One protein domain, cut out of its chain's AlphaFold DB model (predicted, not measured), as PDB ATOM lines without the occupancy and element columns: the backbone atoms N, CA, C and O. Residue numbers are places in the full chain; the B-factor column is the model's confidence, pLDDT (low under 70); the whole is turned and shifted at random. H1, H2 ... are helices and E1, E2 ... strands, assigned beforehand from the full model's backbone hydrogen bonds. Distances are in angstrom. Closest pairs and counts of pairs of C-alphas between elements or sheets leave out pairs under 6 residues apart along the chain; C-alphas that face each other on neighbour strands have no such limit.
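This is residues 179 to 212 and 244 to 308 of the 584 residues of an uncharacterized protein of Colletotrichum nymphaeae SA-01 (UniProt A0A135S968). A strongly twisted sheet of four strands makes one part of this domain, with the short helix H1 on one face and H2 on the opposite face; beyond H2 the long helix H4 leads away from the sheet, and residues 299 to 308 at its far end stick out. The 15 residues 263 to 277, with no named element, join H2 to the edge strand E4. The printed part has 99 residues, with four named helices and four named strands in the order E1 H1 E2 E3 H2 E4 H3 H4; the mixed sheet runs E1 E2 E3 E4, and the class is mixed, helices and strands. It is only just compact, close to loose, with a radius of gyration of the C-alphas of 14.7 A and spans of 43 by 31 by 29 A.

E1, residues 179 to 187, begins at C-alpha 179 (-38.596, 9.373, -7.607), bends by 86 degrees at residue 182 and measures 19.8 A from first to last C-alpha. H1 is residues 188 to 191, 4.9 A. E2, residues 200 to 208, 20.2 A, bends by 80 degrees at residue 203. E3 is residues 248 to 251, 9.9 A, and H2 residues 254 to 262, 12.1 A. E4 is residues 278 to 281, 10.1 A, beginning at C-alpha 278 (-40.345, -4.723, -4.175). H3 is residues 285 to 289, 5.7 A. H4, residues 291 to 307, 23.9 A, ends at C-alpha 307 (-12.961, 10.766, -2.548).

E1 and E2 are parallel, with N 184 and O 204 2.9 A apart, within hydrogen-bond range; E1, H1 and E2 form a strand-helix-strand unit, two parallel neighbour strands with a helix between, its crossover right-handed. E2 and E3 are antiparallel, with N 205 and O 250 at 2.9 A. E3 and E4 are antiparallel, with N 251 and O 278 at 2.7 A. H1 is on the sheet at a height of 7.8 A, only just over E2, with 3 of its C-alphas there. H2 is on the opposite face at a height of 8.8 A, over none of the strands, but only just: 2 of its C-alphas fall on E3 and 2 on E4. H2 and H4 are close but not clearly touching, at a steep tilt of 65 degrees, opposite ways; their closest C-alphas, of Ile 260 and Leu 294, are 7.3 A apart. H3 and H4 are not on the sheet. In H2, H3 and H4 every O i to N i+4 pair is within hydrogen-bond range; H1 is too short for one.

The C-alphas farthest apart, of Thr 212 and Leu 308, are 47.6 A apart. Residues 213 to 243 are not printed, and C-alphas 212 and 244 are 12.8 A apart across the cut. The link H2 to E4 is long. The mean pLDDT of the printed part is 78.1; 20 residues are under 70, among them residues 195 to 197 and 265 to 275.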
ATOM      1  N   CYS A 179     -38.637  10.121  -8.863       85.75
ATOM      2  CA  CYS A 179     -38.596   9.373  -7.607       85.75
ATOM      3  C   CYS A 179     -38.285  10.316  -6.436       85.75
ATOM      4  O   CYS A 179     -37.171  10.827  -6.332       85.75
ATOM      5  N   ILE A 180     -39.235  10.507  -5.524       88.94
ATOM      6  CA  ILE A 180     -39.062  11.326  -4.320       88.94
ATOM      7  C   ILE A 180     -38.345  10.489  -3.255       88.94
ATOM      8  O   ILE A 180     -38.885   9.495  -2.770       88.94
ATOM      9  N   ALA A 181     -37.131  10.887  -2.866       85.50
ATOM     10  CA  ALA A 181     -36.304  10.197  -1.869       85.50
ATOM     11  C   ALA A 181     -36.778  10.446  -0.418       85.50
ATOM     12  O   ALA A 181     -36.055  11.005   0.403       85.50
ATOM     13  N   LYS A 182     -38.025  10.065  -0.114       85.94
ATOM     14  CA  LYS A 182     -38.655  10.145   1.213       85.94
ATOM     15  C   LYS A 182     -39.505   8.898   1.482       85.94
ATOM     16  O   LYS A 182     -39.943   8.238   0.536       85.94
ATOM     17  N   LEU A 183     -39.744   8.611   2.763       90.19
ATOM     18  CA  LEU A 183     -40.768   7.662   3.210       90.19
ATOM     19  C   LEU A 183     -42.167   8.262   3.000       90.19
ATOM     20  O   LEU A 183     -42.339   9.477   3.121       90.19
ATOM     21  N   ASN A 184     -43.154   7.416   2.713       93.69
ATOM     22  CA  ASN A 184     -44.528   7.824   2.426       93.69
ATOM     23  C   ASN A 184     -45.534   6.941   3.173       93.69
ATOM     24  O   ASN A 184     -45.814   5.817   2.761       93.69
ATOM     25  N   TYR A 185     -46.062   7.446   4.285       92.62
ATOM     26  CA  TYR A 185     -47.016   6.729   5.130       92.62
ATOM     27  C   TYR A 185     -48.435   6.901   4.581       92.62
ATOM     28  O   TYR A 185     -48.956   8.018   4.560       92.62
ATOM     29  N   ARG A 186     -49.068   5.816   4.117       90.00
ATOM     30  CA  ARG A 186     -50.396   5.857   3.473       90.00
ATOM     31  C   ARG A 186     -51.263   4.652   3.835       90.00
ATOM     32  O   ARG A 186     -50.715   3.571   4.012       90.00
ATOM     33  N   PRO A 187     -52.602   4.782   3.876       90.94
ATOM     34  CA  PRO A 187     -53.494   3.669   4.196       90.94
ATOM     35  C   PRO A 187     -53.269   2.434   3.310       90.94
ATOM     36  O   PRO A 187     -53.214   2.552   2.085       90.94
ATOM     37  N   TRP A 188     -53.234   1.235   3.903       85.75
ATOM     38  CA  TRP A 188     -53.048  -0.040   3.189       85.75
ATOM     39  C   TRP A 188     -53.980  -0.201   1.981       85.75
ATOM     40  O   TRP A 188     -53.536  -0.597   0.907       85.75
ATOM     41  N   ARG A 189     -55.254   0.198   2.120       81.81
ATOM     42  CA  ARG A 189     -56.264   0.194   1.040       81.81
ATOM     43  C   ARG A 189     -55.832   0.946  -0.228       81.81
ATOM     44  O   ARG A 189     -56.306   0.626  -1.309       81.81
ATOM     45  N   GLU A 190     -54.968   1.949  -0.094       86.12
ATOM     46  CA  GLU A 190     -54.402   2.683  -1.225       86.12
ATOM     47  C   GLU A 190     -53.134   2.005  -1.738       86.12
ATOM     48  O   GLU A 190     -52.997   1.798  -2.939       86.12
ATOM     49  N   VAL A 191     -52.227   1.613  -0.835       86.31
ATOM     50  CA  VAL A 191     -50.963   0.942  -1.188       86.31
ATOM     51  C   VAL A 191     -51.218  -0.386  -1.914       86.31
ATOM     52  O   VAL A 191     -50.483  -0.718  -2.837       86.31
ATOM     53  N   ALA A 192     -52.285  -1.112  -1.576       80.19
ATOM     54  CA  ALA A 192     -52.683  -2.358  -2.231       80.19
ATOM     55  C   ALA A 192     -53.276  -2.175  -3.646       80.19
ATOM     56  O   ALA A 192     -53.372  -3.147  -4.392       80.19
ATOM     57  N   VAL A 193     -53.680  -0.953  -4.023       78.44
ATOM     58  CA  VAL A 193     -54.377  -0.650  -5.295       78.44
ATOM     59  C   VAL A 193     -53.592   0.352  -6.165       78.44
ATOM     60  O   VAL A 193     -53.970   0.626  -7.300       78.44
ATOM     61  N   ASP A 194     -52.462   0.884  -5.680       73.19
ATOM     62  CA  ASP A 194     -51.619   1.832  -6.419       73.19
ATOM     63  C   ASP A 194     -50.828   1.140  -7.551       73.19
ATOM     64  O   ASP A 194     -49.664   0.744  -7.400       73.19
ATOM     65  N   TYR A 195     -51.484   0.982  -8.703       60.56
ATOM     66  CA  TYR A 195     -50.854   0.615  -9.968       60.56
ATOM     67  C   TYR A 195     -50.121   1.833 -10.551       60.56
ATOM     68  O   TYR A 195     -50.652   2.941 -10.626       60.56
ATOM     69  N   HIS A 196     -48.856   1.647 -10.931       61.59
ATOM     70  CA  HIS A 196     -47.934   2.756 -11.182       61.59
ATOM     71  C   HIS A 196     -48.178   3.487 -12.516       61.59
ATOM     72  O   HIS A 196     -47.451   3.258 -13.486       61.59
ATOM     73  N   GLU A 197     -49.110   4.438 -12.540       64.31
ATOM     74  CA  GLU A 197     -49.291   5.394 -13.652       64.31
ATOM     75  C   GLU A 197     -48.762   6.810 -13.357       64.31
ATOM     76  O   GLU A 197     -48.499   7.574 -14.283       64.31
ATOM     77  N   LYS A 198     -48.532   7.147 -12.082       74.88
ATOM     78  CA  LYS A 198     -48.118   8.488 -11.632       74.88
ATOM     79  C   LYS A 198     -46.747   8.919 -12.180       74.88
ATOM     80  O   LYS A 198     -45.804   8.127 -12.249       74.88
ATOM     81  N   THR A 199     -46.638  10.207 -12.511       78.81
ATOM     82  CA  THR A 199     -45.395  10.901 -12.904       78.81
ATOM     83  C   THR A 199     -44.459  11.164 -11.727       78.81
ATOM     84  O   THR A 199     -43.255  11.290 -11.918       78.81
ATOM     85  N   GLU A 200     -44.978  11.192 -10.503       86.12
ATOM     86  CA  GLU A 200     -44.190  11.301  -9.275       86.12
ATOM     87  C   GLU A 200     -44.531  10.141  -8.343       86.12
ATOM     88  O   GLU A 200     -45.696   9.758  -8.202       86.12
ATOM     89  N   TYR A 201     -43.514   9.548  -7.722       88.50
ATOM     90  CA  TYR A 201     -43.688   8.437  -6.794       88.50
ATOM     91  C   TYR A 201     -42.643   8.483  -5.682       88.50
ATOM     92  O   TYR A 201     -41.502   8.893  -5.894       88.50
ATOM     93  N   PHE A 202     -43.024   8.050  -4.484       92.94
ATOM     94  CA  PHE A 202     -42.115   7.995  -3.346       92.94
ATOM     95  C   PHE A 202     -41.240   6.749  -3.405       92.94
ATOM     96  O   PHE A 202     -41.675   5.682  -3.847       92.94
ATOM     97  N   ALA A 203     -39.992   6.888  -2.962       91.50
ATOM     98  CA  ALA A 203     -38.998   5.827  -3.016       91.50
ATOM     99  C   ALA A 203     -39.417   4.590  -2.210       91.50
ATOM    100  O   ALA A 203     -39.151   3.466  -2.647       91.50
ATOM    101  N   ILE A 204     -40.084   4.819  -1.074       93.62
ATOM    102  CA  ILE A 204     -40.607   3.806  -0.161       93.62
ATOM    103  C   ILE A 204     -42.002   4.238   0.322       93.62
ATOM    104  O   ILE A 204     -42.129   5.292   0.946       93.62
ATOM    105  N   ASP A 205     -43.022   3.410   0.086       94.06
ATOM    106  CA  ASP A 205     -44.322   3.519   0.756       94.06
ATOM    107  C   ASP A 205     -44.346   2.624   2.007       94.06
ATOM    108  O   ASP A 205     -43.851   1.492   1.992       94.06
ATOM    109  N   ILE A 206     -44.964   3.118   3.082       93.12
ATOM    110  CA  ILE A 206     -45.219   2.378   4.320       93.12
ATOM    111  C   ILE A 206     -46.743   2.325   4.526       93.12
ATOM    112  O   ILE A 206     -47.362   3.376   4.717       93.12
ATOM    113  N   PRO A 207     -47.374   1.138   4.460       90.19
ATOM    114  CA  PRO A 207     -48.807   1.009   4.668       90.19
ATOM    115  C   PRO A 207     -49.184   1.224   6.139       90.19
ATOM    116  O   PRO A 207     -48.755   0.482   7.020       90.19
ATOM    117  N   SER A 208     -50.029   2.217   6.405       85.88
ATOM    118  CA  SER A 208     -50.709   2.381   7.691       85.88
ATOM    119  C   SER A 208     -52.034   1.617   7.699       85.88
ATOM    120  O   SER A 208     -52.722   1.521   6.679       85.88
ATOM    121  N   ASN A 209     -52.407   1.071   8.859       81.88
ATOM    122  CA  ASN A 209     -53.632   0.282   9.042       81.88
ATOM    123  C   ASN A 209     -53.738  -0.906   8.054       81.88
ATOM    124  O   ASN A 209     -54.789  -1.139   7.450       81.88
ATOM    125  N   GLU A 210     -52.636  -1.640   7.861       80.19
ATOM    126  CA  GLU A 210     -52.670  -2.974   7.250       80.19
ATOM    127  C   GLU A 210     -53.419  -3.923   8.210       80.19
ATOM    128  O   GLU A 210     -53.071  -3.967   9.391       80.19
ATOM    129  N   PRO A 211     -54.489  -4.615   7.766       72.75
ATOM    130  CA  PRO A 211     -55.402  -5.306   8.669       72.75
ATOM    131  C   PRO A 211     -54.719  -6.503   9.330       72.75
ATOM    132  O   PRO A 211     -54.225  -7.413   8.661       72.75
ATOM    133  N   THR A 212     -54.726  -6.517  10.658       59.22
ATOM    134  CA  THR A 212     -54.036  -7.530  11.460       59.22
ATOM    135  C   THR A 212     -54.757  -8.878  11.352       59.22
ATOM    136  O   THR A 212     -55.983  -8.928  11.234       59.22
ATOM    137  N   LEU A 244     -44.739   1.791  16.270       67.31
ATOM    138  CA  LEU A 244     -44.970   0.430  15.796       67.31
ATOM    139  C   LEU A 244     -44.268   0.218  14.453       67.31
ATOM    140  O   LEU A 244     -44.717   0.688  13.410       67.31
ATOM    141  N   ILE A 245     -43.170  -0.544  14.498       76.25
ATOM    142  CA  ILE A 245     -42.495  -1.095  13.314       76.25
ATOM    143  C   ILE A 245     -43.563  -1.745  12.408       76.25
ATOM    144  O   ILE A 245     -44.284  -2.621  12.895       76.25
ATOM    145  N   PRO A 246     -43.693  -1.331  11.131       84.06
ATOM    146  CA  PRO A 246     -44.789  -1.766  10.270       84.06
ATOM    147  C   PRO A 246     -44.682  -3.252   9.901       84.06
ATOM    148  O   PRO A 246     -43.605  -3.842   9.951       84.06
ATOM    149  N   GLU A 247     -45.790  -3.854   9.465       81.06
ATOM    150  CA  GLU A 247     -45.799  -5.242   8.972       81.06
ATOM    151  C   GLU A 247     -45.179  -5.386   7.571       81.06
ATOM    152  O   GLU A 247     -44.718  -6.466   7.192       81.06
ATOM    153  N   ARG A 248     -45.126  -4.295   6.799       86.88
ATOM    154  CA  ARG A 248     -44.652  -4.285   5.413       86.88
ATOM    155  C   ARG A 248     -43.981  -2.962   5.053       86.88
ATOM    156  O   ARG A 248     -44.313  -1.911   5.592       86.88
ATOM    157  N   ILE A 249     -43.068  -3.012   4.087       92.25
ATOM    158  CA  ILE A 249     -42.443  -1.859   3.429       92.25
ATOM    159  C   ILE A 249     -42.482  -2.100   1.911       92.25
ATOM    160  O   ILE A 249     -42.102  -3.177   1.452       92.25
ATOM    161  N   ARG A 250     -42.925  -1.118   1.113       91.88
ATOM    162  CA  ARG A 250     -42.973  -1.193  -0.362       91.88
ATOM    163  C   ARG A 250     -41.915  -0.269  -0.970       91.88
ATOM    164  O   ARG A 250     -42.077   0.946  -0.994       91.88
ATOM    165  N   VAL A 251     -40.836  -0.840  -1.497       91.75
ATOM    166  CA  VAL A 251     -39.746  -0.117  -2.168       91.75
ATOM    167  C   VAL A 251     -40.066   0.033  -3.659       91.75
ATOM    168  O   VAL A 251     -39.905  -0.893  -4.460       91.75
ATOM    169  N   ASN A 252     -40.497   1.230  -4.049       89.50
ATOM    170  CA  ASN A 252     -40.792   1.562  -5.444       89.50
ATOM    171  C   ASN A 252     -39.531   1.986  -6.212       89.50
ATOM    172  O   ASN A 252     -39.384   1.665  -7.395       89.50
ATOM    173  N   SER A 253     -38.612   2.711  -5.553       89.31
ATOM    174  CA  SER A 253     -37.407   3.276  -6.180       89.31
ATOM    175  C   SER A 253     -36.594   2.200  -6.892       89.31
ATOM    176  O   SER A 253     -36.099   1.269  -6.265       89.31
ATOM    177  N   PHE A 254     -36.420   2.343  -8.208       80.94
ATOM    178  CA  PHE A 254     -35.595   1.419  -8.988       80.94
ATOM    179  C   PHE A 254     -34.115   1.476  -8.569       80.94
ATOM    180  O   PHE A 254     -33.453   0.440  -8.549       80.94
ATOM    181  N   ARG A 255     -33.611   2.656  -8.162       81.38
ATOM    182  CA  ARG A 255     -32.249   2.799  -7.614       81.38
ATOM    183  C   ARG A 255     -32.107   2.034  -6.287       81.38
ATOM    184  O   ARG A 255     -31.167   1.258  -6.161       81.38
ATOM    185  N   LEU A 256     -33.060   2.155  -5.352       85.00
ATOM    186  CA  LEU A 256     -33.018   1.396  -4.085       85.00
ATOM    187  C   LEU A 256     -33.251  -0.108  -4.284       85.00
ATOM    188  O   LEU A 256     -32.569  -0.906  -3.653       85.00
ATOM    189  N   ARG A 257     -34.157  -0.511  -5.187       84.69
ATOM    190  CA  ARG A 257     -34.347  -1.925  -5.554       84.69
ATOM    191  C   ARG A 257     -33.049  -2.538  -6.072       84.69
ATOM    192  O   ARG A 257     -32.645  -3.586  -5.579       84.69
ATOM    193  N   ARG A 258     -32.358  -1.867  -7.005       75.88
ATOM    194  CA  ARG A 258     -31.039  -2.320  -7.471       75.88
ATOM    195  C   ARG A 258     -30.002  -2.336  -6.351       75.88
ATOM    196  O   ARG A 258     -29.265  -3.305  -6.300       75.88
ATOM    197  N   PHE A 259     -29.986  -1.346  -5.455       81.88
ATOM    198  CA  PHE A 259     -29.047  -1.290  -4.326       81.88
ATOM    199  C   PHE A 259     -29.216  -2.464  -3.342       81.88
ATOM    200  O   PHE A 259     -28.240  -3.126  -2.997       81.88
ATOM    201  N   ILE A 260     -30.458  -2.780  -2.957       83.06
ATOM    202  CA  ILE A 260     -30.773  -3.949  -2.119       83.06
ATOM    203  C   ILE A 260     -30.437  -5.251  -2.866       83.06
ATOM    204  O   ILE A 260     -29.886  -6.171  -2.276       83.06
ATOM    205  N   THR A 261     -30.692  -5.312  -4.178       78.06
ATOM    206  CA  THR A 261     -30.338  -6.485  -4.999       78.06
ATOM    207  C   THR A 261     -28.818  -6.663  -5.127       78.06
ATOM    208  O   THR A 261     -28.345  -7.791  -5.094       78.06
ATOM    209  N   SER A 262     -28.031  -5.583  -5.227       72.25
ATOM    210  CA  SER A 262     -26.562  -5.664  -5.265       72.25
ATOM    211  C   SER A 262     -25.941  -6.038  -3.919       72.25
ATOM    212  O   SER A 262     -24.887  -6.654  -3.911       72.25
ATOM    213  N   ALA A 263     -26.599  -5.748  -2.792       79.00
ATOM    214  CA  ALA A 263     -26.181  -6.267  -1.486       79.00
ATOM    215  C   ALA A 263     -26.368  -7.796  -1.352       79.00
ATOM    216  O   ALA A 263     -25.782  -8.414  -0.465       79.00
ATOM    217  N   ASN A 264     -27.174  -8.398  -2.234       75.31
ATOM    218  CA  ASN A 264     -27.505  -9.825  -2.245       75.31
ATOM    219  C   ASN A 264     -26.580 -10.668  -3.154       75.31
ATOM    220  O   ASN A 264     -26.788 -11.870  -3.253       75.31
ATOM    221  N   ASP A 265     -25.602 -10.043  -3.820       56.91
ATOM    222  CA  ASP A 265     -24.419 -10.625  -4.495       56.91
ATOM    223  C   ASP A 265     -24.618 -11.750  -5.551       56.91
ATOM    224  O   ASP A 265     -23.668 -12.230  -6.166       56.91
ATOM    225  N   GLU A 266     -25.852 -12.172  -5.836       52.88
ATOM    226  CA  GLU A 266     -26.111 -13.226  -6.819       52.88
ATOM    227  C   GLU A 266     -25.966 -12.744  -8.272       52.88
ATOM    228  O   GLU A 266     -26.692 -11.870  -8.759       52.88
ATOM    229  N   SER A 267     -25.140 -13.456  -9.044       41.44
ATOM    230  CA  SER A 267     -24.995 -13.299 -10.502       41.44
ATOM    231  C   SER A 267     -26.258 -13.684 -11.302       41.44
ATOM    232  O   SER A 267     -26.242 -13.716 -12.535       41.44
ATOM    233  N   HIS A 268     -27.363 -14.004 -10.626       45.91
ATOM    234  CA  HIS A 268     -28.644 -14.422 -11.196       45.91
ATOM    235  C   HIS A 268     -29.751 -13.408 -10.912       45.91
ATOM    236  O   HIS A 268     -30.870 -13.751 -10.536       45.91
ATOM    237  N   SER A 269     -29.459 -12.134 -11.196       46.03
ATOM    238  CA  SER A 269     -30.486 -11.097 -11.292       46.03
ATOM    239  C   SER A 269     -31.519 -11.437 -12.381       46.03
ATOM    240  O   SER A 269     -31.419 -11.024 -13.542       46.03
ATOM    241  N   GLN A 270     -32.573 -12.166 -11.992       49.41
ATOM    242  CA  GLN A 270     -33.828 -12.170 -12.734       49.41
ATOM    243  C   GLN A 270     -34.185 -10.711 -13.016       49.41
ATOM    244  O   GLN A 270     -34.113  -9.859 -12.126       49.41
ATOM    245  N   ARG A 271     -34.532 -10.402 -14.269       51.94
ATOM    246  CA  ARG A 271     -34.823  -9.029 -14.696       51.94
ATOM    247  C   ARG A 271     -36.107  -8.533 -14.027       51.94
ATOM    248  O   ARG A 271     -37.166  -8.571 -14.656       51.94
ATOM    249  N   MET A 272     -36.000  -8.044 -12.786       56.25
ATOM    250  CA  MET A 272     -37.069  -7.328 -12.091       56.25
ATOM    251  C   MET A 272     -37.625  -6.292 -13.055       56.25
ATOM    252  O   MET A 272     -36.894  -5.417 -13.538       56.25
ATOM    253  N   ARG A 273     -38.911  -6.408 -13.386       60.75
ATOM    254  CA  ARG A 273     -39.510  -5.499 -14.357       60.75
ATOM    255  C   ARG A 273     -39.446  -4.089 -13.764       60.75
ATOM    256  O   ARG A 273     -39.790  -3.909 -12.593       60.75
ATOM    257  N   PRO A 274     -39.038  -3.059 -14.531       59.56
ATOM    258  CA  PRO A 274     -38.841  -1.712 -13.983       59.56
ATOM    259  C   PRO A 274     -40.060  -1.154 -13.230       59.56
ATOM    260  O   PRO A 274     -39.905  -0.328 -12.331       59.56
ATOM    261  N   GLN A 275     -41.254  -1.646 -13.569       65.38
ATOM    262  CA  GLN A 275     -42.561  -1.236 -13.058       65.38
ATOM    263  C   GLN A 275     -43.053  -2.007 -11.814       65.38
ATOM    264  O   GLN A 275     -44.051  -1.592 -11.239       65.38
ATOM    265  N   GLU A 276     -42.409  -3.099 -11.385       74.56
ATOM    266  CA  GLU A 276     -42.882  -3.929 -10.257       74.56
ATOM    267  C   GLU A 276     -42.216  -3.511  -8.930       74.56
ATOM    268  O   GLU A 276     -40.988  -3.494  -8.817       74.56
ATOM    269  N   ALA A 277     -43.015  -3.143  -7.922       82.19
ATOM    270  CA  ALA A 277     -42.511  -2.708  -6.617       82.19
ATOM    271  C   ALA A 277     -42.053  -3.889  -5.747       82.19
ATOM    272  O   ALA A 277     -42.718  -4.924  -5.671       82.19
ATOM    273  N   PHE A 278     -40.930  -3.712  -5.053       84.75
ATOM    274  CA  PHE A 278     -40.345  -4.723  -4.175       84.75
ATOM    275  C   PHE A 278     -40.942  -4.586  -2.774       84.75
ATOM    276  O   PHE A 278     -40.942  -3.493  -2.212       84.75
ATOM    277  N   HIS A 279     -41.466  -5.672  -2.214       84.88
ATOM    278  CA  HIS A 279     -42.147  -5.654  -0.922       84.88
ATOM    279  C   HIS A 279     -41.334  -6.438   0.105       84.88
ATOM    280  O   HIS A 279     -41.092  -7.627  -0.079       84.88
ATOM    281  N   VAL A 280     -40.953  -5.782   1.200       83.38
ATOM    282  CA  VAL A 280     -40.330  -6.428   2.359       83.38
ATOM    283  C   VAL A 280     -41.406  -6.626   3.425       83.38
ATOM    284  O   VAL A 280     -42.168  -5.702   3.709       83.38
ATOM    285  N   LEU A 281     -41.479  -7.822   4.005       80.50
ATOM    286  CA  LEU A 281     -42.402  -8.181   5.086       80.50
ATOM    287  C   LEU A 281     -41.662  -8.311   6.417       80.50
ATOM    288  O   LEU A 281     -40.504  -8.734   6.443       80.50
ATOM    289  N   ARG A 282     -42.340  -7.990   7.522       75.62
ATOM    290  CA  ARG A 282     -41.869  -8.219   8.895       75.62
ATOM    291  C   ARG A 282     -41.580  -9.723   9.103       75.62
ATOM    292  O   ARG A 282     -42.338 -10.551   8.599       75.62
ATOM    293  N   PRO A 283     -40.485 -10.120   9.785       68.00
ATOM    294  CA  PRO A 283     -39.536  -9.311  10.561       68.00
ATOM    295  C   PRO A 283     -38.386  -8.692   9.740       68.00
ATOM    296  O   PRO A 283     -37.285  -8.540  10.247       68.00
ATOM    297  N   PHE A 284     -38.625  -8.337   8.474       83.06
ATOM    298  CA  PHE A 284     -37.684  -7.640   7.588       83.06
ATOM    299  C   PHE A 284     -36.346  -8.360   7.394       83.06
ATOM    300  O   PHE A 284     -35.319  -7.719   7.204       83.06
ATOM    301  N   LYS A 285     -36.391  -9.698   7.369       75.12
ATOM    302  CA  LYS A 285     -35.243 -10.604   7.209       75.12
ATOM    303  C   LYS A 285     -34.206 -10.116   6.199       75.12
ATOM    304  O   LYS A 285     -33.079  -9.879   6.593       75.12
ATOM    305  N   VAL A 286     -34.616  -9.812   4.966       77.94
ATOM    306  CA  VAL A 286     -33.726  -9.312   3.896       77.94
ATOM    307  C   VAL A 286     -32.971  -8.024   4.271       77.94
ATOM    308  O   VAL A 286     -31.869  -7.809   3.789       77.94
ATOM    309  N   LEU A 287     -33.521  -7.154   5.122       83.75
ATOM    310  CA  LEU A 287     -32.836  -5.934   5.576       83.75
ATOM    311  C   LEU A 287     -31.921  -6.171   6.787       83.75
ATOM    312  O   LEU A 287     -31.021  -5.368   7.002       83.75
ATOM    313  N   PHE A 288     -32.150  -7.244   7.551       81.50
ATOM    314  CA  PHE A 288     -31.358  -7.637   8.724       81.50
ATOM    315  C   PHE A 288     -30.204  -8.579   8.342       81.50
ATOM    316  O   PHE A 288     -29.053  -8.335   8.675       81.50
ATOM    317  N   GLU A 289     -30.501  -9.611   7.550       82.00
ATOM    318  CA  GLU A 289     -29.544 -10.564   6.970       82.00
ATOM    319  C   GLU A 289     -28.551  -9.860   6.024       82.00
ATOM    320  O   GLU A 289     -27.404 -10.278   5.912       82.00
ATOM    321  N   LEU A 290     -28.962  -8.748   5.398       83.81
ATOM    322  CA  LEU A 290     -28.081  -7.866   4.628       83.81
ATOM    323  C   LEU A 290     -27.665  -6.601   5.402       83.81
ATOM    324  O   LEU A 290     -27.122  -5.699   4.773       83.81
ATOM    325  N   GLU A 291     -27.908  -6.465   6.713       86.06
ATOM    326  CA  GLU A 291     -27.685  -5.186   7.417       86.06
ATOM    327  C   GLU A 291     -26.220  -4.738   7.354       86.06
ATOM    328  O   GLU A 291     -25.938  -3.602   6.969       86.06
ATOM    329  N   GLU A 292     -25.278  -5.630   7.670       85.12
ATOM    330  CA  GLU A 292     -23.844  -5.321   7.626       85.12
ATOM    331  C   GLU A 292     -23.376  -5.016   6.199       85.12
ATOM    332  O   GLU A 292     -22.684  -4.021   5.980       85.12
ATOM    333  N   ARG A 293     -23.838  -5.788   5.204       83.69
ATOM    334  CA  ARG A 293     -23.533  -5.560   3.781       83.69
ATOM    335  C   ARG A 293     -24.126  -4.248   3.258       83.69
ATOM    336  O   ARG A 293     -23.443  -3.504   2.560       83.69
ATOM    337  N   LEU A 294     -25.360  -3.903   3.630       85.62
ATOM    338  CA  LEU A 294     -26.010  -2.636   3.278       85.62
ATOM    339  C   LEU A 294     -25.307  -1.447   3.945       85.62
ATOM    340  O   LEU A 294     -25.074  -0.438   3.282       85.62
ATOM    341  N   ARG A 295     -24.930  -1.556   5.226       86.69
ATOM    342  CA  ARG A 295     -24.149  -0.528   5.935       86.69
ATOM    343  C   ARG A 295     -22.752  -0.370   5.340       86.69
ATOM    344  O   ARG A 295     -22.324   0.764   5.136       86.69
ATOM    345  N   GLY A 296     -22.087  -1.473   5.001       84.06
ATOM    346  CA  GLY A 296     -20.812  -1.490   4.285       84.06
ATOM    347  C   GLY A 296     -20.919  -0.777   2.941       84.06
ATOM    348  O   GLY A 296     -20.195   0.183   2.699       84.06
ATOM    349  N   LEU A 297     -21.886  -1.153   2.098       81.06
ATOM    350  CA  LEU A 297     -22.136  -0.508   0.806       81.06
ATOM    351  C   LEU A 297     -22.501   0.981   0.935       81.06
ATOM    352  O   LEU A 297     -22.050   1.782   0.119       81.06
ATOM    353  N   ILE A 298     -23.266   1.385   1.957       84.44
ATOM    354  CA  ILE A 298     -23.518   2.809   2.254       84.44
ATOM    355  C   ILE A 298     -22.207   3.513   2.629       84.44
ATOM    356  O   ILE A 298     -21.922   4.582   2.092       84.44
ATOM    357  N   GLY A 299     -21.376   2.906   3.481       81.31
ATOM    358  CA  GLY A 299     -20.054   3.420   3.844       81.31
ATOM    359  C   GLY A 299     -19.123   3.565   2.638       81.31
ATOM    360  O   GLY A 299     -18.524   4.622   2.452       81.31
ATOM    361  N   HIS A 300     -19.061   2.559   1.764       77.75
ATOM    362  CA  HIS A 300     -18.301   2.611   0.516       77.75
ATOM    363  C   HIS A 300     -18.831   3.691  -0.434       77.75
ATOM    364  O   HIS A 300     -18.022   4.410  -1.019       77.75
ATOM    365  N   LEU A 301     -20.152   3.873  -0.554       74.12
ATOM    366  CA  LEU A 301     -20.742   4.966  -1.337       74.12
ATOM    367  C   LEU A 301     -20.420   6.340  -0.740       74.12
ATOM    368  O   LEU A 301     -20.119   7.267  -1.486       74.12
ATOM    369  N   GLU A 302     -20.443   6.491   0.585       78.19
ATOM    370  CA  GLU A 302     -20.061   7.738   1.250       78.19
ATOM    371  C   GLU A 302     -18.569   8.055   1.116       78.19
ATOM    372  O   GLU A 302     -18.218   9.212   0.897       78.19
ATOM    373  N   ILE A 303     -17.695   7.055   1.244       76.31
ATOM    374  CA  ILE A 303     -16.246   7.207   1.065       76.31
ATOM    375  C   ILE A 303     -15.942   7.535  -0.397       76.31
ATOM    376  O   ILE A 303     -15.262   8.521  -0.658       76.31
ATOM    377  N   SER A 304     -16.526   6.799  -1.348       70.69
ATOM    378  CA  SER A 304     -16.416   7.089  -2.785       70.69
ATOM    379  C   SER A 304     -16.882   8.510  -3.098       70.69
ATOM    380  O   SER A 304     -16.176   9.260  -3.759       70.69
ATOM    381  N   ARG A 305     -18.028   8.928  -2.543       64.19
ATOM    382  CA  ARG A 305     -18.562  10.283  -2.712       64.19
ATOM    383  C   ARG A 305     -17.668  11.378  -2.117       64.19
ATOM    384  O   ARG A 305     -17.702  12.493  -2.620       64.19
ATOM    385  N   LYS A 306     -16.904  11.088  -1.059       71.88
ATOM    386  CA  LYS A 306     -15.947  12.023  -0.430       71.88
ATOM    387  C   LYS A 306     -14.559  12.000  -1.092       71.88
ATOM    388  O   LYS A 306     -13.778  12.912  -0.849       71.88
ATOM    389  N   ALA A 307     -14.244  10.960  -1.866       66.62
ATOM    390  CA  ALA A 307     -12.961  10.766  -2.548       66.62
ATOM    391  C   ALA A 307     -12.974  11.200  -4.027       66.62
ATOM    392  O   ALA A 307     -11.920  11.293  -4.652       66.62
ATOM    393  N   LEU A 308     -14.156  11.464  -4.587       51.81
ATOM    394  CA  LEU A 308     -14.314  12.195  -5.841       51.81
ATOM    395  C   LEU A 308     -14.114  13.697  -5.585       51.81
ATOM    396  O   LEU A 308     -14.628  14.224  -4.599       51.81
TER     397      LEU A 308